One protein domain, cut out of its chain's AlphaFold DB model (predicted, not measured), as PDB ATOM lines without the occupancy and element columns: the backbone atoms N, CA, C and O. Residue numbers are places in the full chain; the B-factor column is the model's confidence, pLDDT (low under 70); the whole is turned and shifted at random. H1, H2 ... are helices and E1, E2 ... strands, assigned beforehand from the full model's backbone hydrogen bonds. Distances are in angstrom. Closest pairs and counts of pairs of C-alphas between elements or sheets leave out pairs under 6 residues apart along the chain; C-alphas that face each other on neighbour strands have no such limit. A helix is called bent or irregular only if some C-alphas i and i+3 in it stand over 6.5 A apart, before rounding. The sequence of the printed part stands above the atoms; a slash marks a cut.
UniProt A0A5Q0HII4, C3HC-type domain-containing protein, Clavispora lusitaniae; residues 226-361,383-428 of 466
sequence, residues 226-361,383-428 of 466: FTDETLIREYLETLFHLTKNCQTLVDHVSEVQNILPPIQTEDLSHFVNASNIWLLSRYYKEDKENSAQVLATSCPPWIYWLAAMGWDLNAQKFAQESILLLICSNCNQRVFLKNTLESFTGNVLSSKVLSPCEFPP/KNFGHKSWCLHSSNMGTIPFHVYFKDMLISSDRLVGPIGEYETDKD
ATOM      1  N   PHE A 226      35.273 -20.680 -21.221       71.88
ATOM      2  CA  PHE A 226      36.361 -21.649 -21.208       71.88
ATOM      3  C   PHE A 226      37.024 -21.837 -19.825       71.88
ATOM      4  O   PHE A 226      37.673 -22.858 -19.602       71.88
ATOM      5  N   THR A 227      36.923 -20.878 -18.898       76.38
ATOM      6  CA  THR A 227      37.504 -20.994 -17.549       76.38
ATOM      7  C   THR A 227      36.549 -21.629 -16.539       76.38
ATOM      8  O   THR A 227      37.028 -22.107 -15.507       76.38
ATOM      9  N   ASP A 228      35.257 -21.740 -16.860       84.50
ATOM     10  CA  ASP A 228      34.203 -22.279 -15.990       84.50
ATOM     11  C   ASP A 228      34.545 -23.684 -15.483       84.50
ATOM     12  O   ASP A 228      34.537 -23.922 -14.277       84.50
ATOM     13  N   GLU A 229      34.969 -24.601 -16.364       85.75
ATOM     14  CA  GLU A 229      35.369 -25.959 -15.964       85.75
ATOM     15  C   GLU A 229      36.498 -25.937 -14.920       85.75
ATOM     16  O   GLU A 229      36.502 -26.720 -13.969       85.75
ATOM     17  N   THR A 230      37.473 -25.038 -15.081       85.88
ATOM     18  CA  THR A 230      38.603 -24.936 -14.150       85.88
ATOM     19  C   THR A 230      38.158 -24.387 -12.800       85.88
ATOM     20  O   THR A 230      38.544 -24.953 -11.778       85.88
ATOM     21  N   LEU A 231      37.318 -23.349 -12.791       87.00
ATOM     22  CA  LEU A 231      36.772 -22.773 -11.562       87.00
ATOM     23  C   LEU A 231      35.891 -23.785 -10.818       87.00
ATOM     24  O   LEU A 231      36.074 -23.997  -9.622       87.00
ATOM     25  N   ILE A 232      34.998 -24.473 -11.534       91.19
ATOM     26  CA  ILE A 232      34.122 -25.512 -10.980       91.19
ATOM     27  C   ILE A 232      34.954 -26.673 -10.434       91.19
ATOM     28  O   ILE A 232      34.708 -27.136  -9.325       91.19
ATOM     29  N   ARG A 233      35.980 -27.138 -11.159       90.50
ATOM     30  CA  ARG A 233      36.859 -28.214 -10.675       90.50
ATOM     31  C   ARG A 233      37.558 -27.833  -9.368       90.50
ATOM     32  O   ARG A 233      37.520 -28.622  -8.428       90.50
ATOM     33  N   GLU A 234      38.174 -26.653  -9.303       89.69
ATOM     34  CA  GLU A 234      38.892 -26.176  -8.107       89.69
ATOM     35  C   GLU A 234      37.952 -25.991  -6.910       89.69
ATOM     36  O   GLU A 234      38.268 -26.401  -5.787       89.69
ATOM     37  N   TYR A 235      36.764 -25.447  -7.165       93.44
ATOM     38  CA  TYR A 235      35.693 -25.351  -6.183       93.44
ATOM     39  C   TYR A 235      35.281 -26.725  -5.646       93.44
ATOM     40  O   TYR A 235      35.256 -26.930  -4.434       93.44
ATOM     41  N   LEU A 236      34.993 -27.689  -6.525       94.19
ATOM     42  CA  LEU A 236      34.512 -29.013  -6.127       94.19
ATOM     43  C   LEU A 236      35.576 -29.834  -5.398       94.19
ATOM     44  O   LEU A 236      35.232 -30.595  -4.499       94.19
ATOM     45  N   GLU A 237      36.853 -29.701  -5.765       92.38
ATOM     46  CA  GLU A 237      37.967 -30.287  -5.005       92.38
ATOM     47  C   GLU A 237      37.996 -29.743  -3.570       92.38
ATOM     48  O   GLU A 237      38.055 -30.517  -2.613       92.38
ATOM     49  N   THR A 238      37.877 -28.423  -3.418       93.19
ATOM     50  CA  THR A 238      37.841 -27.760  -2.107       93.19
ATOM     51  C   THR A 238      36.608 -28.188  -1.309       93.19
ATOM     52  O   THR A 238      36.722 -28.639  -0.169       93.19
ATOM     53  N   LEU A 239      35.422 -28.149  -1.921       94.88
ATOM     54  CA  LEU A 239      34.168 -28.567  -1.297       94.88
ATOM     55  C   LEU A 239      34.210 -30.033  -0.857       94.88
ATOM     56  O   LEU A 239      33.770 -30.371   0.243       94.88
ATOM     57  N   PHE A 240      34.763 -30.917  -1.686       92.88
ATOM     58  CA  PHE A 240      34.923 -32.324  -1.337       92.88
ATOM     59  C   PHE A 240      35.783 -32.494  -0.078       92.88
ATOM     60  O   PHE A 240      35.418 -33.255   0.817       92.88
ATOM     61  N   HIS A 241      36.888 -31.757   0.047       89.94
ATOM     62  CA  HIS A 241      37.726 -31.817   1.247       89.94
ATOM     63  C   HIS A 241      37.020 -31.275   2.492       89.94
ATOM     64  O   HIS A 241      37.083 -31.905   3.553       89.94
ATOM     65  N   LEU A 242      36.327 -30.142   2.369       92.06
ATOM     66  CA  LEU A 242      35.619 -29.531   3.491       92.06
ATOM     67  C   LEU A 242      34.446 -30.399   3.959       92.06
ATOM     68  O   LEU A 242      34.296 -30.618   5.157       92.06
ATOM     69  N   THR A 243      33.665 -30.976   3.040       91.56
ATOM     70  CA  THR A 243      32.540 -31.870   3.386       91.56
ATOM     71  C   THR A 243      33.005 -33.126   4.128       91.56
ATOM     72  O   THR A 243      32.335 -33.569   5.060       91.56
ATOM     73  N   LYS A 244      34.187 -33.671   3.803       88.00
ATOM     74  CA  LYS A 244      34.795 -34.784   4.560       88.00
ATOM     75  C   LYS A 244      35.236 -34.403   5.977       88.00
ATOM     76  O   LYS A 244      35.336 -35.289   6.819       88.00
ATOM     77  N   ASN A 245      35.480 -33.121   6.238       86.25
ATOM     78  CA  ASN A 245      35.902 -32.591   7.539       86.25
ATOM     79  C   ASN A 245      34.841 -31.656   8.147       86.25
ATOM     80  O   ASN A 245      35.157 -30.794   8.964       86.25
ATOM     81  N   CYS A 246      33.576 -31.832   7.749       88.12
ATOM     82  CA  CYS A 246      32.478 -30.940   8.105       88.12
ATOM     83  C   CYS A 246      32.319 -30.782   9.620       88.12
ATOM     84  O   CYS A 246      32.212 -29.658  10.100       88.12
ATOM     85  N   GLN A 247      32.367 -31.883  10.379       85.69
ATOM     86  CA  GLN A 247      32.204 -31.836  11.834       85.69
ATOM     87  C   GLN A 247      33.267 -30.953  12.499       85.69
ATOM     88  O   GLN A 247      32.927 -30.060  13.261       85.69
ATOM     89  N   THR A 248      34.537 -31.130  12.128       84.75
ATOM     90  CA  THR A 248      35.635 -30.297  12.636       84.75
ATOM     91  C   THR A 248      35.404 -28.817  12.344       84.75
ATOM     92  O   THR A 248      35.653 -27.972  13.193       84.75
ATOM     93  N   LEU A 249      34.932 -28.478  11.143       88.06
ATOM     94  CA  LEU A 249      34.675 -27.083  10.784       88.06
ATOM     95  C   LEU A 249      33.492 -26.501  11.572       88.06
ATOM     96  O   LEU A 249      33.530 -25.329  11.936       88.06
ATOM     97  N   VAL A 250      32.463 -27.307  11.854       88.69
ATOM     98  CA  VAL A 250      31.326 -26.915  12.704       88.69
ATOM     99  C   VAL A 250      31.783 -26.603  14.127       88.69
ATOM    100  O   VAL A 250      31.342 -25.604  14.694       88.69
ATOM    101  N   ASP A 251      32.719 -27.384  14.668       86.69
ATOM    102  CA  ASP A 251      33.287 -27.153  16.000       86.69
ATOM    103  C   ASP A 251      34.079 -25.824  16.083       86.69
ATOM    104  O   ASP A 251      34.249 -25.272  17.168       86.69
ATOM    105  N   HIS A 252      34.503 -25.269  14.936       86.38
ATOM    106  CA  HIS A 252      35.231 -23.996  14.802       86.38
ATOM    107  C   HIS A 252      34.430 -22.899  14.078       86.38
ATOM    108  O   HIS A 252      34.999 -21.994  13.461       86.38
ATOM    109  N   VAL A 253      33.094 -22.962  14.111       86.88
ATOM    110  CA  VAL A 253      32.237 -22.027  13.364       86.88
ATOM    111  C   VAL A 253      32.481 -20.556  13.731       86.88
ATOM    112  O   VAL A 253      32.401 -19.694  12.856       86.88
ATOM    113  N   SER A 254      32.833 -20.254  14.986       83.88
ATOM    114  CA  SER A 254      33.118 -18.888  15.453       83.88
ATOM    115  C   SER A 254      34.290 -18.238  14.722       83.88
ATOM    116  O   SER A 254      34.235 -17.061  14.374       83.88
ATOM    117  N   GLU A 255      35.349 -19.000  14.462       83.38
ATOM    118  CA  GLU A 255      36.533 -18.544  13.742       83.38
ATOM    119  C   GLU A 255      36.240 -18.359  12.248       83.38
ATOM    120  O   GLU A 255      36.803 -17.474  11.605       83.38
ATOM    121  N   VAL A 256      35.331 -19.170  11.702       85.69
ATOM    122  CA  VAL A 256      34.960 -19.157  10.281       85.69
ATOM    123  C   VAL A 256      33.979 -18.029   9.942       85.69
ATOM    124  O   VAL A 256      34.045 -17.467   8.853       85.69
ATOM    125  N   GLN A 257      33.083 -17.654  10.857       83.25
ATOM    126  CA  GLN A 257      32.074 -16.615  10.600       83.25
ATOM    127  C   GLN A 257      32.682 -15.262  10.201       83.25
ATOM    128  O   GLN A 257      32.105 -14.560   9.375       83.25
ATOM    129  N   ASN A 258      33.868 -14.928  10.714       81.44
ATOM    130  CA  ASN A 258      34.544 -13.656  10.428       81.44
ATOM    131  C   ASN A 258      35.131 -13.566   9.008       81.44
ATOM    132  O   ASN A 258      35.456 -12.476   8.542       81.44
ATOM    133  N   ILE A 259      35.284 -14.700   8.318       87.00
ATOM    134  CA  ILE A 259      35.881 -14.784   6.974       87.00
ATOM    135  C   ILE A 259      34.853 -15.140   5.896       87.00
ATOM    136  O   ILE A 259      35.215 -15.492   4.773       87.00
ATOM    137  N   LEU A 260      33.565 -15.067   6.233       85.88
ATOM    138  CA  LEU A 260      32.467 -15.304   5.309       85.88
ATOM    139  C   LEU A 260      31.702 -14.002   5.036       85.88
ATOM    140  O   LEU A 260      31.534 -13.181   5.942       85.88
ATOM    141  N   PRO A 261      31.205 -13.802   3.803       80.88
ATOM    142  CA  PRO A 261      30.263 -12.727   3.530       80.88
ATOM    143  C   PRO A 261      28.952 -12.941   4.296       80.88
ATOM    144  O   PRO A 261      28.617 -14.081   4.618       80.88
ATOM    145  N   PRO A 262      28.180 -11.877   4.585       74.69
ATOM    146  CA  PRO A 262      26.858 -12.021   5.184       74.69
ATOM    147  C   PRO A 262      25.961 -12.873   4.274       74.69
ATOM    148  O   PRO A 262      25.729 -12.545   3.111       74.69
ATOM    149  N   ILE A 263      25.477 -13.989   4.815       70.44
ATOM    150  CA  ILE A 263      24.776 -15.034   4.070       70.44
ATOM    151  C   ILE A 263      23.253 -14.823   4.179       70.44
ATOM    152  O   ILE A 263      22.697 -14.945   5.269       70.44
ATOM    153  N   GLN A 264      22.558 -14.552   3.066       65.44
ATOM    154  CA  GLN A 264      21.083 -14.519   3.025       65.44
ATOM    155  C   GLN A 264      20.509 -15.915   2.747       65.44
ATOM    156  O   GLN A 264      20.842 -16.525   1.738       65.44
ATOM    157  N   THR A 265      19.632 -16.424   3.616       58.31
ATOM    158  CA  THR A 265      19.191 -17.836   3.649       58.31
ATOM    159  C   THR A 265      18.497 -18.353   2.385       58.31
ATOM    160  O   THR A 265      18.658 -19.527   2.055       58.31
ATOM    161  N   GLU A 266      17.746 -17.516   1.669       58.38
ATOM    162  CA  GLU A 266      16.983 -17.938   0.480       58.38
ATOM    163  C   GLU A 266      17.898 -18.190  -0.736       58.38
ATOM    164  O   GLU A 266      17.709 -19.167  -1.468       58.38
ATOM    165  N   ASP A 267      18.977 -17.410  -0.857       63.88
ATOM    166  CA  ASP A 267      19.967 -17.472  -1.940       63.88
ATOM    167  C   ASP A 267      20.821 -18.752  -1.946       63.88
ATOM    168  O   ASP A 267      21.397 -19.116  -2.975       63.88
ATOM    169  N   LEU A 268      20.933 -19.457  -0.813       76.56
ATOM    170  CA  LEU A 268      21.800 -20.639  -0.730       76.56
ATOM    171  C   LEU A 268      21.154 -21.908  -1.238       76.56
ATOM    172  O   LEU A 268      21.876 -22.810  -1.642       76.56
ATOM    173  N   SER A 269      19.831 -22.017  -1.185       85.81
ATOM    174  CA  SER A 269      19.152 -23.282  -1.479       85.81
ATOM    175  C   SER A 269      19.460 -23.766  -2.903       85.81
ATOM    176  O   SER A 269      19.883 -24.907  -3.100       85.81
ATOM    177  N   HIS A 270      19.364 -22.863  -3.881       87.94
ATOM    178  CA  HIS A 270      19.700 -23.128  -5.277       87.94
ATOM    179  C   HIS A 270      21.194 -23.400  -5.481       87.94
ATOM    180  O   HIS A 270      21.552 -24.350  -6.175       87.94
ATOM    181  N   PHE A 271      22.060 -22.611  -4.841       90.69
ATOM    182  CA  PHE A 271      23.510 -22.787  -4.936       90.69
ATOM    183  C   PHE A 271      23.971 -24.130  -4.358       90.69
ATOM    184  O   PHE A 271      24.735 -24.853  -4.996       90.69
ATOM    185  N   VAL A 272      23.472 -24.500  -3.177       92.38
ATOM    186  CA  VAL A 272      23.748 -25.782  -2.513       92.38
ATOM    187  C   VAL A 272      23.238 -26.941  -3.362       92.38
ATOM    188  O   VAL A 272      23.952 -27.927  -3.533       92.38
ATOM    189  N   ASN A 273      22.039 -26.824  -3.940       91.31
ATOM    190  CA  ASN A 273      21.498 -27.859  -4.814       91.31
ATOM    191  C   ASN A 273      22.380 -28.078  -6.054       91.31
ATOM    192  O   ASN A 273      22.808 -29.204  -6.298       91.31
ATOM    193  N   ALA A 274      22.724 -27.007  -6.778       91.62
ATOM    194  CA  ALA A 274      23.623 -27.087  -7.932       91.62
ATOM    195  C   ALA A 274      24.985 -27.685  -7.538       91.62
ATOM    196  O   ALA A 274      25.485 -28.610  -8.178       91.62
ATOM    197  N   SER A 275      25.554 -27.228  -6.420       93.94
ATOM    198  CA  SER A 275      26.823 -27.742  -5.890       93.94
ATOM    199  C   SER A 275      26.768 -29.239  -5.593       93.94
ATOM    200  O   SER A 275      27.707 -29.964  -5.915       93.94
ATOM    201  N   ASN A 276      25.665 -29.723  -5.020       93.62
ATOM    202  CA  ASN A 276      25.473 -31.141  -4.729       93.62
ATOM    203  C   ASN A 276      25.342 -31.984  -5.995       93.62
ATOM    204  O   ASN A 276      25.938 -33.059  -6.055       93.62
ATOM    205  N   ILE A 277      24.635 -31.502  -7.020       91.38
ATOM    206  CA  ILE A 277      24.525 -32.200  -8.309       91.38
ATOM    207  C   ILE A 277      25.918 -32.414  -8.915       91.38
ATOM    208  O   ILE A 277      26.273 -33.542  -9.287       91.38
ATOM    209  N   TRP A 278      26.739 -31.363  -8.929       92.94
ATOM    210  CA  TRP A 278      28.128 -31.424  -9.373       92.94
ATOM    211  C   TRP A 278      28.986 -32.365  -8.509       92.94
ATOM    212  O   TRP A 278      29.646 -33.272  -9.028       92.94
ATOM    213  N   LEU A 279      28.968 -32.181  -7.185       92.62
ATOM    214  CA  LEU A 279      29.803 -32.921  -6.235       92.62
ATOM    215  C   LEU A 279      29.501 -34.425  -6.260       92.62
ATOM    216  O   LEU A 279      30.422 -35.245  -6.336       92.62
ATOM    217  N   LEU A 280      28.217 -34.794  -6.232       92.00
ATOM    218  CA  LEU A 280      27.764 -36.184  -6.249       92.00
ATOM    219  C   LEU A 280      28.104 -36.874  -7.569       92.00
ATOM    220  O   LEU A 280      28.544 -38.024  -7.576       92.00
ATOM    221  N   SER A 281      27.947 -36.170  -8.692       89.19
ATOM    222  CA  SER A 281      28.271 -36.715 -10.014       89.19
ATOM    223  C   SER A 281      29.767 -36.962 -10.186       89.19
ATOM    224  O   SER A 281      30.154 -37.986 -10.757       89.19
ATOM    225  N   ARG A 282      30.607 -36.080  -9.634       89.88
ATOM    226  CA  ARG A 282      32.062 -36.159  -9.783       89.88
ATOM    227  C   ARG A 282      32.726 -37.149  -8.824       89.88
ATOM    228  O   ARG A 282      33.578 -37.927  -9.257       89.88
ATOM    229  N   TYR A 283      32.338 -37.148  -7.546       89.31
ATOM    230  CA  TYR A 283      33.052 -37.887  -6.492       89.31
ATOM    231  C   TYR A 283      32.300 -39.085  -5.903       89.31
ATOM    232  O   TYR A 283      32.941 -39.960  -5.325       89.31
ATOM    233  N   TYR A 284      30.976 -39.171  -6.060       85.62
ATOM    234  CA  TYR A 284      30.143 -40.165  -5.369       85.62
ATOM    235  C   TYR A 284      29.397 -41.090  -6.340       85.62
ATOM    236  O   TYR A 284      28.201 -41.304  -6.212       85.62
ATOM    237  N   LYS A 285      30.097 -41.657  -7.330       77.38
ATOM    238  CA  LYS A 285      29.478 -42.398  -8.450       77.38
ATOM    239  C   LYS A 285      28.576 -43.567  -8.036       77.38
ATOM    240  O   LYS A 285      27.516 -43.732  -8.628       77.38
ATOM    241  N   GLU A 286      28.999 -44.356  -7.052       76.94
ATOM    242  CA  GLU A 286      28.318 -45.595  -6.643       76.94
ATOM    243  C   GLU A 286      27.381 -45.403  -5.440       76.94
ATOM    244  O   GLU A 286      26.555 -46.267  -5.173       76.94
ATOM    245  N   ASP A 287      27.479 -44.268  -4.739       82.88
ATOM    246  CA  ASP A 287      26.814 -44.037  -3.450       82.88
ATOM    247  C   ASP A 287      26.103 -42.673  -3.387       82.88
ATOM    248  O   ASP A 287      26.123 -41.968  -2.373       82.88
ATOM    249  N   LYS A 288      25.512 -42.259  -4.519       84.06
ATOM    250  CA  LYS A 288      24.893 -40.933  -4.670       84.06
ATOM    251  C   LYS A 288      23.774 -40.698  -3.657       84.06
ATOM    252  O   LYS A 288      23.718 -39.620  -3.083       84.06
ATOM    253  N   GLU A 289      22.908 -41.685  -3.434       83.56
ATOM    254  CA  GLU A 289      21.718 -41.535  -2.582       83.56
ATOM    255  C   GLU A 289      22.083 -41.352  -1.104       83.56
ATOM    256  O   GLU A 289      21.660 -40.371  -0.487       83.56
ATOM    257  N   ASN A 290      22.937 -42.222  -0.549       85.94
ATOM    258  CA  ASN A 290      23.363 -42.095   0.847       85.94
ATOM    259  C   ASN A 290      24.189 -40.820   1.049       85.94
ATOM    260  O   ASN A 290      23.980 -40.085   2.015       85.94
ATOM    261  N   SER A 291      25.088 -40.507   0.110       87.75
ATOM    262  CA  SER A 291      25.909 -39.295   0.186       87.75
ATOM    263  C   SER A 291      25.067 -38.022   0.080       87.75
ATOM    264  O   SER A 291      25.321 -37.070   0.814       87.75
ATOM    265  N   ALA A 292      24.030 -38.003  -0.764       88.81
ATOM    266  CA  ALA A 292      23.095 -36.884  -0.858       88.81
ATOM    267  C   ALA A 292      22.357 -36.657   0.466       88.81
ATOM    268  O   ALA A 292      22.256 -35.520   0.929       88.81
ATOM    269  N   GLN A 293      21.889 -37.731   1.108       87.94
ATOM    270  CA  GLN A 293      21.211 -37.639   2.399       87.94
ATOM    271  C   GLN A 293      22.148 -37.134   3.505       87.94
ATOM    272  O   GLN A 293      21.752 -36.283   4.306       87.94
ATOM    273  N   VAL A 294      23.397 -37.606   3.538       86.56
ATOM    274  CA  VAL A 294      24.411 -37.124   4.492       86.56
ATOM    275  C   VAL A 294      24.707 -35.641   4.268       86.56
ATOM    276  O   VAL A 294      24.707 -34.872   5.226       86.56
ATOM    277  N   LEU A 295      24.898 -35.208   3.018       89.38
ATOM    278  CA  LEU A 295      25.140 -33.798   2.696       89.38
ATOM    279  C   LEU A 295      23.958 -32.909   3.105       89.38
ATOM    280  O   LEU A 295      24.174 -31.864   3.711       89.38
ATOM    281  N   ALA A 296      22.723 -33.340   2.838       86.62
ATOM    282  CA  ALA A 296      21.519 -32.583   3.176       86.62
ATOM    283  C   ALA A 296      21.283 -32.446   4.691       86.62
ATOM    284  O   ALA A 296      20.733 -31.446   5.141       86.62
ATOM    285  N   THR A 297      21.679 -33.450   5.478       85.81
ATOM    286  CA  THR A 297      21.437 -33.483   6.932       85.81
ATOM    287  C   THR A 297      22.590 -32.928   7.755       85.81
ATOM    288  O   THR A 297      22.358 -32.353   8.814       85.81
ATOM    289  N   SER A 298      23.826 -33.119   7.291       85.62
ATOM    290  CA  SER A 298      25.023 -32.935   8.115       85.62
ATOM    291  C   SER A 298      25.910 -31.780   7.659       85.62
ATOM    292  O   SER A 298      26.741 -31.343   8.445       85.62
ATOM    293  N   CYS A 299      25.765 -31.283   6.421       89.81
ATOM    294  CA  CYS A 299      26.634 -30.240   5.874       89.81
ATOM    295  C   CYS A 299      25.936 -28.870   5.838       89.81
ATOM    296  O   CYS A 299      25.059 -28.652   4.997       89.81
ATOM    297  N   PRO A 300      26.345 -27.905   6.680       90.81
ATOM    298  CA  PRO A 300      25.775 -26.567   6.658       90.81
ATOM    299  C   PRO A 300      26.013 -25.822   5.330       90.81
ATOM    300  O   PRO A 300      27.096 -25.935   4.746       90.81
ATOM    301  N   PRO A 301      25.069 -24.966   4.892       89.56
ATOM    302  CA  PRO A 301      25.204 -24.168   3.670       89.56
ATOM    303  C   PRO A 301      26.446 -23.261   3.615       89.56
ATOM    304  O   PRO A 301      26.988 -23.010   2.538       89.56
ATOM    305  N   TRP A 302      26.940 -22.791   4.764       89.88
ATOM    306  CA  TRP A 302      28.123 -21.928   4.819       89.88
ATOM    307  C   TRP A 302      29.416 -22.639   4.394       89.88
ATOM    308  O   TRP A 302      30.347 -21.973   3.952       89.88
ATOM    309  N   ILE A 303      29.478 -23.978   4.441       92.69
ATOM    310  CA  ILE A 303      30.636 -24.743   3.945       92.69
ATOM    311  C   ILE A 303      30.770 -24.614   2.424       92.69
ATOM    312  O   ILE A 303      31.879 -24.504   1.902       92.69
ATOM    313  N   TYR A 304      29.645 -24.568   1.709       93.31
ATOM    314  CA  TYR A 304      29.626 -24.363   0.260       93.31
ATOM    315  C   TYR A 304      30.164 -22.981  -0.104       93.31
ATOM    316  O   TYR A 304      30.885 -22.839  -1.088       93.31
ATOM    317  N   TRP A 305      29.864 -21.973   0.713       90.62
ATOM    318  CA  TRP A 305      30.431 -20.634   0.576       90.62
ATOM    319  C   TRP A 305      31.907 -20.573   0.927       90.62
ATOM    320  O   TRP A 305      32.681 -19.959   0.198       90.62
ATOM    321  N   LEU A 306      32.315 -21.251   1.998       92.25
ATOM    322  CA  LEU A 306      33.716 -21.349   2.385       92.25
ATOM    323  C   LEU A 306      34.560 -21.933   1.237       92.25
ATOM    324  O   LEU A 306      35.604 -21.377   0.896       92.25
ATOM    325  N   ALA A 307      34.049 -22.980   0.577       93.62
ATOM    326  CA  ALA A 307      34.652 -23.552  -0.625       93.62
ATOM    327  C   ALA A 307      34.681 -22.568  -1.809       93.62
ATOM    328  O   ALA A 307      35.686 -22.493  -2.511       93.62
ATOM    329  N   ALA A 308      33.605 -21.805  -2.036       91.25
ATOM    330  CA  ALA A 308      33.511 -20.829  -3.132       91.25
ATOM    331  C   ALA A 308      34.488 -19.655  -2.965       91.25
ATOM    332  O   ALA A 308      34.986 -19.110  -3.946       91.25
ATOM    333  N   MET A 309      34.808 -19.310  -1.718       89.94
ATOM    334  CA  MET A 309      35.854 -18.350  -1.355       89.94
ATOM    335  C   MET A 309      37.271 -18.962  -1.420       89.94
ATOM    336  O   MET A 309      38.266 -18.298  -1.127       89.94
ATOM    337  N   GLY A 310      37.395 -20.239  -1.799       91.50
ATOM    338  CA  GLY A 310      38.666 -20.943  -1.978       91.50
ATOM    339  C   GLY A 310      39.434 -21.218  -0.687       91.50
ATOM    340  O   GLY A 310      40.652 -21.407  -0.732       91.50
ATOM    341  N   TRP A 311      38.753 -21.212   0.460       94.00
ATOM    342  CA  TRP A 311      39.335 -21.613   1.737       94.00
ATOM    343  C   TRP A 311      39.348 -23.134   1.848       94.00
ATOM    344  O   TRP A 311      38.300 -23.767   1.799       94.00
ATOM    345  N   ASP A 312      40.528 -23.722   2.038       92.88
ATOM    346  CA  ASP A 312      40.680 -25.168   2.216       92.88
ATOM    347  C   ASP A 312      41.300 -25.499   3.578       92.88
ATOM    348  O   ASP A 312      42.172 -24.776   4.075       92.88
ATOM    349  N   LEU A 313      40.878 -26.614   4.170       91.31
ATOM    350  CA  LEU A 313      41.352 -27.062   5.473       91.31
ATOM    351  C   LEU A 313      42.686 -27.797   5.337       91.31
ATOM    352  O   LEU A 313      42.831 -28.766   4.592       91.31
ATOM    353  N   ASN A 314      43.667 -27.344   6.105       89.31
ATOM    354  CA  ASN A 314      45.000 -27.914   6.170       89.31
ATOM    355  C   ASN A 314      45.381 -28.180   7.627       89.31
ATOM    356  O   ASN A 314      44.829 -27.594   8.559       89.31
ATOM    357  N   ALA A 315      46.365 -29.053   7.815       84.88
ATOM    358  CA  ALA A 315      46.958 -29.322   9.117       84.88
ATOM    359  C   ALA A 315      48.463 -29.068   9.057       84.88
ATOM    360  O   ALA A 315      49.132 -29.461   8.097       84.88
ATOM    361  N   GLN A 316      49.020 -28.443  10.090       80.50
ATOM    362  CA  GLN A 316      50.460 -28.251  10.218       80.50
ATOM    363  C   GLN A 316      50.914 -28.586  11.631       80.50
ATOM    364  O   GLN A 316      50.347 -28.115  12.609       80.50
ATOM    365  N   LYS A 317      51.971 -29.392  11.735       74.12
ATOM    366  CA  LYS A 317      52.593 -29.700  13.020       74.12
ATOM    367  C   LYS A 317      53.543 -28.574  13.426       74.12
ATOM    368  O   LYS A 317      54.480 -28.296  12.682       74.12
ATOM    369  N   PHE A 318      53.324 -27.981  14.591       70.25
ATOM    370  CA  PHE A 318      54.199 -27.018  15.253       70.25
ATOM    371  C   PHE A 318      54.777 -27.657  16.515       70.25
ATOM    372  O   PHE A 318      54.054 -27.933  17.469       70.25
ATOM    373  N   ALA A 319      56.080 -27.939  16.513       70.56
ATOM    374  CA  ALA A 319      56.747 -28.699  17.571       70.56
ATOM    375  C   ALA A 319      56.018 -30.024  17.908       70.56
ATOM    376  O   ALA A 319      56.128 -30.996  17.154       70.56
ATOM    377  N   GLN A 320      55.288 -30.089  19.027       68.00
ATOM    378  CA  GLN A 320      54.539 -31.274  19.466       68.00
ATOM    379  C   GLN A 320      53.042 -31.217  19.127       68.00
ATOM    380  O   GLN A 320      52.380 -32.251  19.179       68.00
ATOM    381  N   GLU A 321      52.526 -30.060  18.714       69.31
ATOM    382  CA  GLU A 321      51.103 -29.828  18.480       69.31
ATOM    383  C   GLU A 321      50.777 -29.828  16.987       69.31
ATOM    384  O   GLU A 321      51.538 -29.326  16.164       69.31
ATOM    385  N   SER A 322      49.632 -30.390  16.615       74.62
ATOM    386  CA  SER A 322      49.070 -30.222  15.273       74.62
ATOM    387  C   SER A 322      48.075 -29.081  15.319       74.62
ATOM    388  O   SER A 322      47.168 -29.139  16.133       74.62
ATOM    389  N   ILE A 323      48.234 -28.072  14.469       78.75
ATOM    390  CA  ILE A 323      47.309 -26.942  14.365       78.75
ATOM    391  C   ILE A 323      46.532 -27.065  13.057       78.75
ATOM    392  O   ILE A 323      47.107 -27.376  12.005       78.75
ATOM    393  N   LEU A 324      45.228 -26.817  13.131       84.62
ATOM    394  CA  LEU A 324      44.350 -26.713  11.976       84.62
ATOM    395  C   LEU A 324      44.349 -25.283  11.440       84.62
ATOM    396  O   LEU A 324      44.383 -24.304  12.184       84.62
ATOM    397  N   LEU A 325      44.322 -25.162  10.121       87.94
ATOM    398  CA  LEU A 325      44.394 -23.876   9.446       87.94
ATOM    399  C   LEU A 325      43.628 -23.908   8.132       87.94
ATOM    400  O   LEU A 325      43.782 -24.829   7.330       87.94
ATOM    401  N   LEU A 326      42.855 -22.857   7.894       91.12
ATOM    402  CA  LEU A 326      42.284 -22.582   6.585       91.12
ATOM    403  C   LEU A 326      43.316 -21.829   5.751       91.12
ATOM    404  O   LEU A 326      43.893 -20.846   6.216       91.12
ATOM    405  N   ILE A 327      43.558 -22.294   4.527       91.75
ATOM    406  CA  ILE A 327      44.445 -21.630   3.569       91.75
ATOM    407  C   ILE A 327      43.668 -21.310   2.305       91.75
ATOM    408  O   ILE A 327      43.062 -22.201   1.711       91.75
ATOM    409  N   CYS A 328      43.744 -20.057   1.862       92.38
ATOM    410  CA  CYS A 328      43.229 -19.678   0.553       92.38
ATOM    411  C   CYS A 328      44.122 -20.242  -0.561       92.38
ATOM    412  O   CYS A 328      45.330 -19.985  -0.593       92.38
ATOM    413  N   SER A 329      43.522 -20.946  -1.520       88.88
ATOM    414  CA  SER A 329      44.216 -21.550  -2.665       88.88
ATOM    415  C   SER A 329      44.955 -20.549  -3.564       88.88
ATOM    416  O   SER A 329      45.893 -20.948  -4.258       88.88
ATOM    417  N   ASN A 330      44.562 -19.269  -3.543       89.81
ATOM    418  CA  ASN A 330      45.048 -18.248  -4.476       89.81
ATOM    419  C   ASN A 330      46.015 -17.256  -3.819       89.81
ATOM    420  O   ASN A 330      47.074 -16.989  -4.381       89.81
ATOM    421  N   CYS A 331      45.694 -16.738  -2.628       90.50
ATOM    422  CA  CYS A 331      46.540 -15.747  -1.950       90.50
ATOM    423  C   CYS A 331      47.430 -16.318  -0.838       90.50
ATOM    424  O   CYS A 331      48.237 -15.587  -0.259       90.50
ATOM    425  N   ASN A 332      47.298 -17.617  -0.539       89.00
ATOM    426  CA  ASN A 332      48.040 -18.327   0.508       89.00
ATOM    427  C   ASN A 332      47.871 -17.729   1.922       89.00
ATOM    428  O   ASN A 332      48.661 -18.019   2.823       89.00
ATOM    429  N   GLN A 333      46.848 -16.891   2.117       89.88
ATOM    430  CA  GLN A 333      46.473 -16.362   3.422       89.88
ATOM    431  C   GLN A 333      46.038 -17.504   4.332       89.88
ATOM    432  O   GLN A 333      45.422 -18.462   3.860       89.88
ATOM    433  N   ARG A 334      46.385 -17.407   5.617       88.12
ATOM    434  CA  ARG A 334      46.159 -18.465   6.602       88.12
ATOM    435  C   ARG A 334      45.301 -17.946   7.743       88.12
ATOM    436  O   ARG A 334      45.592 -16.884   8.285       88.12
ATOM    437  N   VAL A 335      44.297 -18.724   8.122       87.44
ATOM    438  CA  VAL A 335      43.456 -18.481   9.295       87.44
ATOM    439  C   VAL A 335      43.636 -19.666  10.228       87.44
ATOM    440  O   VAL A 335      43.392 -20.808   9.839       87.44
ATOM    441  N   PHE A 336      44.123 -19.404  11.436       85.56
ATOM    442  CA  PHE A 336      44.360 -20.438  12.435       85.56
ATOM    443  C   PHE A 336      43.045 -20.809  13.114       85.56
ATOM    444  O   PHE A 336      42.340 -19.936  13.616       85.56
ATOM    445  N   LEU A 337      42.738 -22.102  13.149       83.06
ATOM    446  CA  LEU A 337      41.642 -22.638  13.946       83.06
ATOM    447  C   LEU A 337      42.233 -23.063  15.294       83.06
ATOM    448  O   LEU A 337      43.268 -23.735  15.334       83.06
ATOM    449  N   LYS A 338      41.641 -22.606  16.402       70.12
ATOM    450  CA  LYS A 338      42.170 -22.889  17.744       70.12
ATOM    451  C   LYS A 338      42.218 -24.394  17.993       70.12
ATOM    452  O   LYS A 338      41.273 -25.103  17.677       70.12
ATOM    453  N   ASN A 339      43.291 -24.867  18.621       58.53
ATOM    454  CA  ASN A 339      43.363 -26.250  19.076       58.53
ATOM    455  C   ASN A 339      42.429 -26.446  20.273       58.53
ATOM    456  O   ASN A 339      42.694 -25.939  21.364       58.53
ATOM    457  N   THR A 340      41.367 -27.225  20.106       50.41
ATOM    458  CA  THR A 340      40.811 -27.976  21.228       50.41
ATOM    459  C   THR A 340      41.772 -29.134  21.496       50.41
ATOM    460  O   THR A 340      42.087 -29.918  20.609       50.41
ATOM    461  N   LEU A 341      42.293 -29.213  22.723       43.56
ATOM    462  CA  LEU A 341      43.281 -30.196  23.211       43.56
ATOM    463  C   LEU A 341      42.878 -31.677  23.036       43.56
ATOM    464  O   LEU A 341      43.641 -32.578  23.383       43.56
ATOM    465  N   GLU A 342      41.701 -31.952  22.485       45.09
ATOM    466  CA  GLU A 342      41.193 -33.289  22.239       45.09
ATOM    467  C   GLU A 342      41.478 -33.693  20.794       45.09
ATOM    468  O   GLU A 342      40.759 -33.339  19.866       45.09
ATOM    469  N   SER A 343      42.584 -34.425  20.631       44.41
ATOM    470  CA  SER A 343      42.873 -35.376  19.550       44.41
ATOM    471  C   SER A 343      42.043 -35.180  18.279       44.41
ATOM    472  O   SER A 343      40.992 -35.792  18.119       44.41
ATOM    473  N   PHE A 344      42.552 -34.387  17.337       49.38
ATOM    474  CA  PHE A 344      42.018 -34.355  15.981       49.38
ATOM    475  C   PHE A 344      41.965 -35.783  15.399       49.38
ATOM    476  O   PHE A 344      42.993 -36.352  15.028       49.38
ATOM    477  N   THR A 345      40.769 -36.377  15.335       48.25
ATOM    478  CA  THR A 345      40.507 -37.691  14.714       48.25
ATOM    479  C   THR A 345      40.106 -37.571  13.243       48.25
ATOM    480  O   THR A 345      39.732 -38.565  12.621       48.25
ATOM    481  N   GLY A 346      40.123 -36.358  12.682       50.31
ATOM    482  CA  GLY A 346      39.696 -36.107  11.312       50.31
ATOM    483  C   GLY A 346      40.678 -36.671  10.282       50.31
ATOM    484  O   GLY A 346      41.898 -36.626  10.438       50.31
ATOM    485  N   ASN A 347      40.136 -37.186   9.183       55.72
ATOM    486  CA  ASN A 347      40.917 -37.640   8.036       55.72
ATOM    487  C   ASN A 347      41.305 -36.435   7.162       55.72
ATOM    488  O   ASN A 347      40.861 -36.329   6.016       55.72
ATOM    489  N   VAL A 348      42.142 -35.519   7.671       59.75
ATOM    490  CA  VAL A 348      42.813 -34.558   6.778       59.75
ATOM    491  C   VAL A 348      43.651 -35.376   5.806       59.75
ATOM    492  O   VAL A 348      44.511 -36.166   6.208       59.75
ATOM    493  N   LEU A 349      43.365 -35.220   4.514       58.28
ATOM    494  CA  LEU A 349      44.098 -35.917   3.467       58.28
ATOM    495  C   LEU A 349      45.594 -35.657   3.640       58.28
ATOM    496  O   LEU A 349      46.016 -34.528   3.878       58.28
ATOM    497  N   SER A 350      46.412 -36.694   3.465       56.38
ATOM    498  CA  SER A 350      47.873 -36.582   3.602       56.38
ATOM    499  C   SER A 350      48.484 -35.479   2.722       56.38
ATOM    500  O   SER A 350      49.498 -34.889   3.088       56.38
ATOM    501  N   SER A 351      47.841 -35.149   1.596       54.31
ATOM    502  CA  SER A 351      48.208 -34.052   0.693       54.31
ATOM    503  C   SER A 351      48.006 -32.649   1.281       54.31
ATOM    504  O   SER A 351      48.618 -31.702   0.792       54.31
ATOM    505  N   LYS A 352      47.183 -32.511   2.326       72.31
ATOM    506  CA  LYS A 352      46.854 -31.260   3.036       72.31
ATOM    507  C   LYS A 352      47.566 -31.138   4.387       72.31
ATOM    508  O   LYS A 352      47.360 -30.180   5.131       72.31
ATOM    509  N   VAL A 353      48.448 -32.093   4.692       75.12
ATOM    510  CA  VAL A 353      49.374 -32.014   5.823       75.12
ATOM    511  C   VAL A 353      50.635 -31.271   5.383       75.12
ATOM    512  O   VAL A 353      51.462 -31.774   4.610       75.12
ATOM    513  N   LEU A 354      50.790 -30.050   5.887       70.75
ATOM    514  CA  LEU A 354      51.937 -29.202   5.599       70.75
ATOM    515  C   LEU A 354      53.209 -29.728   6.270       70.75
ATOM    516  O   LEU A 354      53.184 -30.564   7.177       70.75
ATOM    517  N   SER A 355      54.357 -29.242   5.802       66.75
ATOM    518  CA  SER A 355      55.646 -29.559   6.414       66.75
ATOM    519  C   SER A 355      55.669 -29.125   7.889       66.75
ATOM    520  O   SER A 355      55.275 -27.988   8.180       66.75
ATOM    521  N   PRO A 356      56.151 -29.985   8.807       63.00
ATOM    522  CA  PRO A 356      56.313 -29.621  10.207       63.00
ATOM    523  C   PRO A 356      57.163 -28.365  10.371       63.00
ATOM    524  O   PRO A 356      58.106 -28.136   9.613       63.00
ATOM    525  N   CYS A 357      56.828 -27.573  11.377       65.19
ATOM    526  CA  CYS A 357      57.535 -26.372  11.757       65.19
ATOM    527  C   CYS A 357      58.076 -26.526  13.185       65.19
ATOM    528  O   CYS A 357      57.322 -26.807  14.114       65.19
ATOM    529  N   GLU A 358      59.389 -26.364  13.360       58.03
ATOM    530  CA  GLU A 358      60.032 -26.444  14.680       58.03
ATOM    531  C   GLU A 358      59.819 -25.166  15.513       58.03
ATOM    532  O   GLU A 358      59.884 -25.230  16.737       58.03
ATOM    533  N   PHE A 359      59.509 -24.034  14.867       56.34
ATOM    534  CA  PHE A 359      59.395 -22.718  15.500       56.34
ATOM    535  C   PHE A 359      58.034 -22.080  15.179       56.34
ATOM    536  O   PHE A 359      57.869 -21.542  14.081       56.34
ATOM    537  N   PRO A 360      57.039 -22.139  16.084       50.94
ATOM    538  CA  PRO A 360      55.796 -21.398  15.888       50.94
ATOM    539  C   PRO A 360      56.096 -19.894  15.747       50.94
ATOM    540  O   PRO A 360      57.110 -19.423  16.270       50.94
ATOM    541  N   PRO A 361      55.258 -19.126  15.026       47.25
ATOM    542  CA  PRO A 361      55.431 -17.679  14.971       47.25
ATOM    543  C   PRO A 361      55.438 -17.122  16.403       47.25
ATOM    544  O   PRO A 361      54.557 -17.456  17.194       47.25
ATOM    545  N   LYS A 383      35.483  -5.204   2.442       69.38
ATOM    546  CA  LYS A 383      35.517  -6.422   3.251       69.38
ATOM    547  C   LYS A 383      36.138  -7.531   2.416       69.38
ATOM    548  O   LYS A 383      35.479  -8.160   1.597       69.38
ATOM    549  N   ASN A 384      37.416  -7.790   2.654       77.81
ATOM    550  CA  ASN A 384      38.176  -8.809   1.935       77.81
ATOM    551  C   ASN A 384      37.951 -10.221   2.506       77.81
ATOM    552  O   ASN A 384      38.597 -11.165   2.060       77.81
ATOM    553  N   PHE A 385      37.051 -10.374   3.489       85.88
ATOM    554  CA  PHE A 385      36.642 -11.652   4.094       85.88
ATOM    555  C   PHE A 385      37.835 -12.531   4.504       85.88
ATOM    556  O   PHE A 385      37.900 -13.723   4.218       85.88
ATOM    557  N   GLY A 386      38.832 -11.906   5.133       85.94
ATOM    558  CA  GLY A 386      40.054 -12.571   5.580       85.94
ATOM    559  C   GLY A 386      41.061 -12.891   4.474       85.94
ATOM    560  O   GLY A 386      42.083 -13.496   4.776       85.94
ATOM    561  N   HIS A 387      40.822 -12.512   3.216       90.00
ATOM    562  CA  HIS A 387      41.818 -12.590   2.149       90.00
ATOM    563  C   HIS A 387      42.729 -11.360   2.122       90.00
ATOM    564  O   HIS A 387      42.388 -10.282   2.600       90.00
ATOM    565  N   LYS A 388      43.890 -11.516   1.482       88.81
ATOM    566  CA  LYS A 388      44.727 -10.381   1.074       88.81
ATOM    567  C   LYS A 388      44.005  -9.556   0.010       88.81
ATOM    568  O   LYS A 388      43.329 -10.143  -0.830       88.81
ATOM    569  N   SER A 389      44.216  -8.243   0.001       86.75
ATOM    570  CA  SER A 389      43.560  -7.291  -0.915       86.75
ATOM    571  C   SER A 389      43.688  -7.670  -2.397       86.75
ATOM    572  O   SER A 389      42.732  -7.552  -3.157       86.75
ATOM    573  N   TRP A 390      44.835  -8.216  -2.798       87.38
ATOM    574  CA  TRP A 390      45.118  -8.674  -4.164       87.38
ATOM    575  C   TRP A 390      44.603 -10.091  -4.484       87.38
ATOM    576  O   TRP A 390      44.920 -10.656  -5.532       87.38
ATOM    577  N   CYS A 391      43.865 -10.747  -3.588       90.31
ATOM    578  CA  CYS A 391      43.339 -12.086  -3.844       90.31
ATOM    579  C   CYS A 391      42.316 -12.073  -4.991       90.31
ATOM    580  O   CYS A 391      41.499 -11.165  -5.112       90.31
ATOM    581  N   LEU A 392      42.290 -13.136  -5.802       86.69
ATOM    582  CA  LEU A 392      41.218 -13.310  -6.788       86.69
ATOM    583  C   LEU A 392      39.832 -13.307  -6.115       86.69
ATOM    584  O   LEU A 392      38.914 -12.667  -6.609       86.69
ATOM    585  N   HIS A 393      39.688 -13.977  -4.968       87.56
ATOM    586  CA  HIS A 393      38.404 -14.089  -4.265       87.56
ATOM    587  C   HIS A 393      37.966 -12.794  -3.557       87.56
ATOM    588  O   HIS A 393      36.791 -12.671  -3.219       87.56
ATOM    589  N   SER A 394      38.876 -11.830  -3.357       85.69
ATOM    590  CA  SER A 394      38.544 -10.475  -2.884       85.69
ATOM    591  C   SER A 394      38.308  -9.487  -4.028       85.69
ATOM    592  O   SER A 394      37.882  -8.363  -3.788       85.69
ATOM    593  N   SER A 395      38.582  -9.881  -5.273       82.56
ATOM    594  CA  SER A 395      38.456  -8.997  -6.428       82.56
ATOM    595  C   SER A 395      37.005  -8.878  -6.900       82.56
ATOM    596  O   SER A 395      36.224  -9.835  -6.854       82.56
ATOM    597  N   ASN A 396      36.659  -7.703  -7.427       81.44
ATOM    598  CA  ASN A 396      35.379  -7.490  -8.091       81.44
ATOM    599  C   ASN A 396      35.400  -7.987  -9.538       81.44
ATOM    600  O   ASN A 396      36.361  -7.823 -10.292       81.44
ATOM    601  N   MET A 397      34.265  -8.542  -9.928       76.69
ATOM    602  CA  MET A 397      33.891  -8.967 -11.261       76.69
ATOM    603  C   MET A 397      32.983  -7.924 -11.898       76.69
ATOM    604  O   MET A 397      31.756  -8.020 -11.893       76.69
ATOM    605  N   GLY A 398      33.617  -6.881 -12.435       77.56
ATOM    606  CA  GLY A 398      32.899  -5.739 -12.982       77.56
ATOM    607  C   GLY A 398      32.325  -4.947 -11.820       77.56
ATOM    608  O   GLY A 398      33.083  -4.345 -11.068       77.56
ATOM    609  N   THR A 399      31.007  -4.981 -11.651       81.25
ATOM    610  CA  THR A 399      30.315  -4.286 -10.556       81.25
ATOM    611  C   THR A 399      29.890  -5.209  -9.414       81.25
ATOM    612  O   THR A 399      29.293  -4.725  -8.459       81.25
ATOM    613  N   ILE A 400      30.139  -6.520  -9.504       84.31
ATOM    614  CA  ILE A 400      29.736  -7.494  -8.475       84.31
ATOM    615  C   ILE A 400      30.951  -8.212  -7.880       84.31
ATOM    616  O   ILE A 400      31.932  -8.410  -8.591       84.31
ATOM    617  N   PRO A 401      30.923  -8.650  -6.613       84.50
ATOM    618  CA  PRO A 401      32.005  -9.453  -6.043       84.50
ATOM    619  C   PRO A 401      32.177 -10.808  -6.749       84.50
ATOM    620  O   PRO A 401      31.189 -11.422  -7.166       84.50
ATOM    621  N   PHE A 402      33.415 -11.322  -6.829       85.31
ATOM    622  CA  PHE A 402      33.718 -12.617  -7.465       85.31
ATOM    623  C   PHE A 402      32.826 -13.759  -6.969       85.31
ATOM    624  O   PHE A 402      32.338 -14.563  -7.758       85.31
ATOM    625  N   HIS A 403      32.587 -13.832  -5.664       82.75
ATOM    626  CA  HIS A 403      31.827 -14.923  -5.066       82.75
ATOM    627  C   HIS A 403      30.342 -14.917  -5.465       82.75
ATOM    628  O   HIS A 403      29.743 -15.981  -5.605       82.75
ATOM    629  N   VAL A 404      29.760 -13.734  -5.704       85.62
ATOM    630  CA  VAL A 404      28.388 -13.597  -6.222       85.62
ATOM    631  C   VAL A 404      28.353 -14.054  -7.672       85.62
ATOM    632  O   VAL A 404      27.532 -14.890  -8.034       85.62
ATOM    633  N   TYR A 405      29.307 -13.576  -8.473       87.12
ATOM    634  CA  TYR A 405      29.465 -14.012  -9.856       87.12
ATOM    635  C   TYR A 405      29.591 -15.542  -9.960       87.12
ATOM    636  O   TYR A 405      28.880 -16.175 -10.739       87.12
ATOM    637  N   PHE A 406      30.463 -16.147  -9.147       89.19
ATOM    638  CA  PHE A 406      30.690 -17.592  -9.143       89.19
ATOM    639  C   PHE A 406      29.436 -18.370  -8.726       89.19
ATOM    640  O   PHE A 406      29.114 -19.378  -9.353       89.19
ATOM    641  N   LYS A 407      28.703 -17.894  -7.707       89.00
ATOM    642  CA  LYS A 407      27.413 -18.467  -7.290       89.00
ATOM    643  C   LYS A 407      26.445 -18.540  -8.471       89.00
ATOM    644  O   LYS A 407      25.922 -19.614  -8.769       89.00
ATOM    645  N   ASP A 408      26.236 -17.416  -9.148       88.75
ATOM    646  CA  ASP A 408      25.268 -17.302 -10.242       88.75
ATOM    647  C   ASP A 408      25.688 -18.135 -11.463       88.75
ATOM    648  O   ASP A 408      24.859 -18.802 -12.086       88.75
ATOM    649  N   MET A 409      26.990 -18.157 -11.767       88.56
ATOM    650  CA  MET A 409      27.582 -19.015 -12.796       88.56
ATOM    651  C   MET A 409      27.379 -20.505 -12.479       88.56
ATOM    652  O   MET A 409      26.994 -21.278 -13.354       88.56
ATOM    653  N   LEU A 410      27.586 -20.936 -11.230       90.12
ATOM    654  CA  LEU A 410      27.398 -22.340 -10.866       90.12
ATOM    655  C   LEU A 410      25.921 -22.750 -10.963       90.12
ATOM    656  O   LEU A 410      25.623 -23.819 -11.493       90.12
ATOM    657  N   ILE A 411      25.000 -21.895 -10.507       89.94
ATOM    658  CA  ILE A 411      23.553 -22.142 -10.604       89.94
ATOM    659  C   ILE A 411      23.120 -22.283 -12.068       89.94
ATOM    660  O   ILE A 411      22.354 -23.189 -12.397       89.94
ATOM    661  N   SER A 412      23.616 -21.424 -12.963       86.88
ATOM    662  CA  SER A 412      23.269 -21.497 -14.388       86.88
ATOM    663  C   SER A 412      23.887 -22.712 -15.098       86.88
ATOM    664  O   SER A 412      23.321 -23.194 -16.080       86.88
ATOM    665  N   SER A 413      24.984 -23.261 -14.564       84.62
ATOM    666  CA  SER A 413      25.697 -24.418 -15.124       84.62
ATOM    667  C   SER A 413      25.082 -25.792 -14.820       84.62
ATOM    668  O   SER A 413      25.577 -26.793 -15.331       84.62
ATOM    669  N   ASP A 414      24.003 -25.883 -14.032       77.56
ATOM    670  CA  ASP A 414      23.396 -27.168 -13.618       77.56
ATOM    671  C   ASP A 414      23.026 -28.076 -14.813       77.56
ATOM    672  O   ASP A 414      23.172 -29.298 -14.792       77.56
ATOM    673  N   ARG A 415      22.631 -27.470 -15.938       78.81
ATOM    674  CA  ARG A 415      22.285 -28.199 -17.171       78.81
ATOM    675  C   ARG A 415      23.500 -28.758 -17.921       78.81
ATOM    676  O   ARG A 415      23.335 -29.634 -18.775       78.81
ATOM    677  N   LEU A 416      24.698 -28.269 -17.606       83.12
ATOM    678  CA  LEU A 416      25.967 -28.588 -18.265       83.12
ATOM    679  C   LEU A 416      26.753 -29.685 -17.533       83.12
ATOM    680  O   LEU A 416      27.877 -30.004 -17.918       83.12
ATOM    681  N   VAL A 417      26.167 -30.286 -16.494       85.00
ATOM    682  CA  VAL A 417      26.759 -31.415 -15.772       85.00
ATOM    683  C   VAL A 417      26.711 -32.664 -16.652       85.00
ATOM    684  O   VAL A 417      25.634 -33.147 -17.021       85.00
ATOM    685  N   GLY A 418      27.883 -33.198 -16.977       81.62
ATOM    686  CA  GLY A 418      28.035 -34.468 -17.670       81.62
ATOM    687  C   GLY A 418      27.859 -35.695 -16.766       81.62
ATOM    688  O   GLY A 418      27.778 -35.586 -15.535       81.62
ATOM    689  N   PRO A 419      27.796 -36.902 -17.352       78.00
ATOM    690  CA  PRO A 419      27.510 -38.150 -16.642       78.00
ATOM    691  C   PRO A 419      28.513 -38.498 -15.531       78.00
ATOM    692  O   PRO A 419      28.158 -39.216 -14.589       78.00
ATOM    693  N   ILE A 420      29.753 -38.011 -15.610       81.56
ATOM    694  CA  ILE A 420      30.798 -38.189 -14.595       81.56
ATOM    695  C   ILE A 420      31.172 -36.874 -13.889       81.56
ATOM    696  O   ILE A 420      32.224 -36.810 -13.249       81.56
ATOM    697  N   GLY A 421      30.316 -35.848 -13.962       78.00
ATOM    698  CA  GLY A 421      30.563 -34.533 -13.363       78.00
ATOM    699  C   GLY A 421      31.631 -33.717 -14.099       78.00
ATOM    700  O   GLY A 421      32.323 -32.897 -13.486       78.00
ATOM    701  N   GLU A 422      31.824 -33.991 -15.388       81.75
ATOM    702  CA  GLU A 422      32.555 -33.164 -16.342       81.75
ATOM    703  C   GLU A 422      31.691 -32.000 -16.843       81.75
ATOM    704  O   GLU A 422      30.466 -32.053 -16.778       81.75
ATOM    705  N   TYR A 423      32.338 -30.944 -17.332       82.19
ATOM    706  CA  TYR A 423      31.639 -29.811 -17.930       82.19
ATOM    707  C   TYR A 423      31.351 -30.095 -19.405       82.19
ATOM    708  O   TYR A 423      32.276 -30.225 -20.206       82.19
ATOM    709  N   GLU A 424      30.075 -30.215 -19.769       82.31
ATOM    710  CA  GLU A 424      29.654 -30.480 -21.144       82.31
ATOM    711  C   GLU A 424      29.463 -29.177 -21.925       82.31
ATOM    712  O   GLU A 424      28.440 -28.505 -21.816       82.31
ATOM    713  N   THR A 425      30.429 -28.851 -22.784       69.88
ATOM    714  CA  THR A 425      30.376 -27.669 -23.662       69.88
ATOM    715  C   THR A 425      29.375 -27.800 -24.812       69.88
ATOM    716  O   THR A 425      28.935 -26.798 -25.371       69.88
ATOM    717  N   ASP A 426      29.008 -29.028 -25.190       58.69
ATOM    718  CA  ASP A 426      28.219 -29.296 -26.400       58.69
ATOM    719  C   ASP A 426      26.710 -29.068 -26.206       58.69
ATOM    720  O   ASP A 426      25.982 -28.878 -27.183       58.69
ATOM    721  N   LYS A 427      26.225 -29.016 -24.957       54.16
ATOM    722  CA  LYS A 427      24.817 -28.708 -24.653       54.16
ATOM    723  C   LYS A 427      24.453 -27.245 -24.917       54.16
ATOM    724  O   LYS A 427      23.322 -26.982 -25.314       54.16
ATOM    725  N   ASP A 428      25.412 -26.324 -24.823       47.59
ATOM    726  CA  ASP A 428      25.242 -24.917 -25.230       47.59
ATOM    727  C   ASP A 428      25.143 -24.741 -26.758       47.59
ATOM    728  O   ASP A 428      24.729 -23.691 -27.256       47.59
TER     729      ASP A 428
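What this domain is: This is residues 226 to 361 and 383 to 428 of the 466 residues of the protein "C3HC-type domain-containing protein" of Clavispora lusitaniae (UniProt A0A5Q0HII4). A small twisted sheet of three strands, E1, E2 and E3, makes one end of the domain, and a cluster of crossed helices makes the rest, with short H6 in the middle, H1 and H4 packed on it, and H7 crossing H4. H5 folds back on H4, H8 lies at the end far from the sheet, and two long stretches with no named element, residues 338 to 361 and 383 to 401, run past the sheet and along one side. The printed part has 182 residues, with eight named helices and three named strands in the order H1 H2 H3 H4 H5 H6 E1 E2 E3 H7 H8. The sheet's order is E1 E2 E3, all antiparallel, and the class is mostly helix. The whole is compact, with a radius of gyration of the C-alphas of 16.7 A and spans of 53 by 41 by 29 A.

How they stand to each other: E1, residues 311 to 318, E2, residues 321 to 328, and E3, residues 334 to 337, form a meander, each strand the antiparallel neighbour of the one before. E1 and E2 are a hairpin at 152 degrees between directions, with N 314 and O 325 within hydrogen-bond range at 2.8 A. E2 and E3 are a hairpin at 135 degrees, with N 326 and O 335 at 2.9 A. The sheet is only just strongly twisted, its C-alphas lying up to 4.3 A off its best plane. H1, residues 228 to 244, H2, residues 246 to 251, H3, residues 253 to 257, and H6, residues 301 to 308, are on the sheet but only graze it. The closest C-alphas of H1 and E1 are those of Thr 238 and Asp 312, 5.8 A apart. H1 touches H6, with the C-alphas of Leu 239 and Ala 307 closest at 5.1 A, at a steep tilt of 48 degrees, opposite ways. The hub is H4, residues 265 to 283, which touches H1, H6, H5, residues 288 to 298, and H7, residues 402 to 416. H4 and H1 are about perpendicular at 88 degrees, with the C-alphas of Leu 279 and Leu 236 closest at 6.1 A. H4 and H7 stand at a steep tilt of 55 degrees, with the C-alphas of Ala 274 and Ile 411 closest at 5.6 A. H4 and H5 are a helical hairpin at a tilt of 35.4 degrees, only just steep, with the C-alphas of Leu 280 and Lys 288 closest at 5.8 A. H8, residues 425 to 428, touches H7, with the C-alphas of Lys 427 and Leu 416 closest at 6.5 A. H4, H5, H7 and H8 are not on the sheet. In H1, H2, H3 and H5 every O i to N i+4 pair is within hydrogen-bond range; in H4 12 of 15 are, in H6 3 of 4 and in H7 8 of 11, while H8 is too short for such a pair.

Where its parts are: H1 begins at C-alpha 228, (34.203, -22.279, -15.990), and is 24.1 A long. H4 measures 26.4 A, has a kink of 27 degrees near residue 272, and is only just irregular: C-alphas 267 and 270 are 6.6 A apart. H7 measures 20.8 A and is irregular, with C-alphas 412 and 415 7.3 A apart. H5 measures 15.1 A, H6 11.2 A, H2 8.8 A, H3 6.1 A and H8 6.0 A. E1 begins at C-alpha 311, (39.335, -21.613, 1.737), and measures 20.8 A; E2 measures 22.1 A and E3 9.6 A. H8 ends at C-alpha 428, (25.242, -24.917, -25.230).

The domain as a whole: The two C-alphas farthest apart are those of Gln 320 and Asp 428, 53.8 A. Residues 362 to 382 are not printed, and C-alphas 361 and 383 are 25.7 A apart across this cut, which lies in the link from E3 to H7. Of the links that are printed whole, none is long. The mean pLDDT of the printed part is 81.0, and 31 residues are under 70, among them residues 339 to 351, 355 to 361 and 425 to 428.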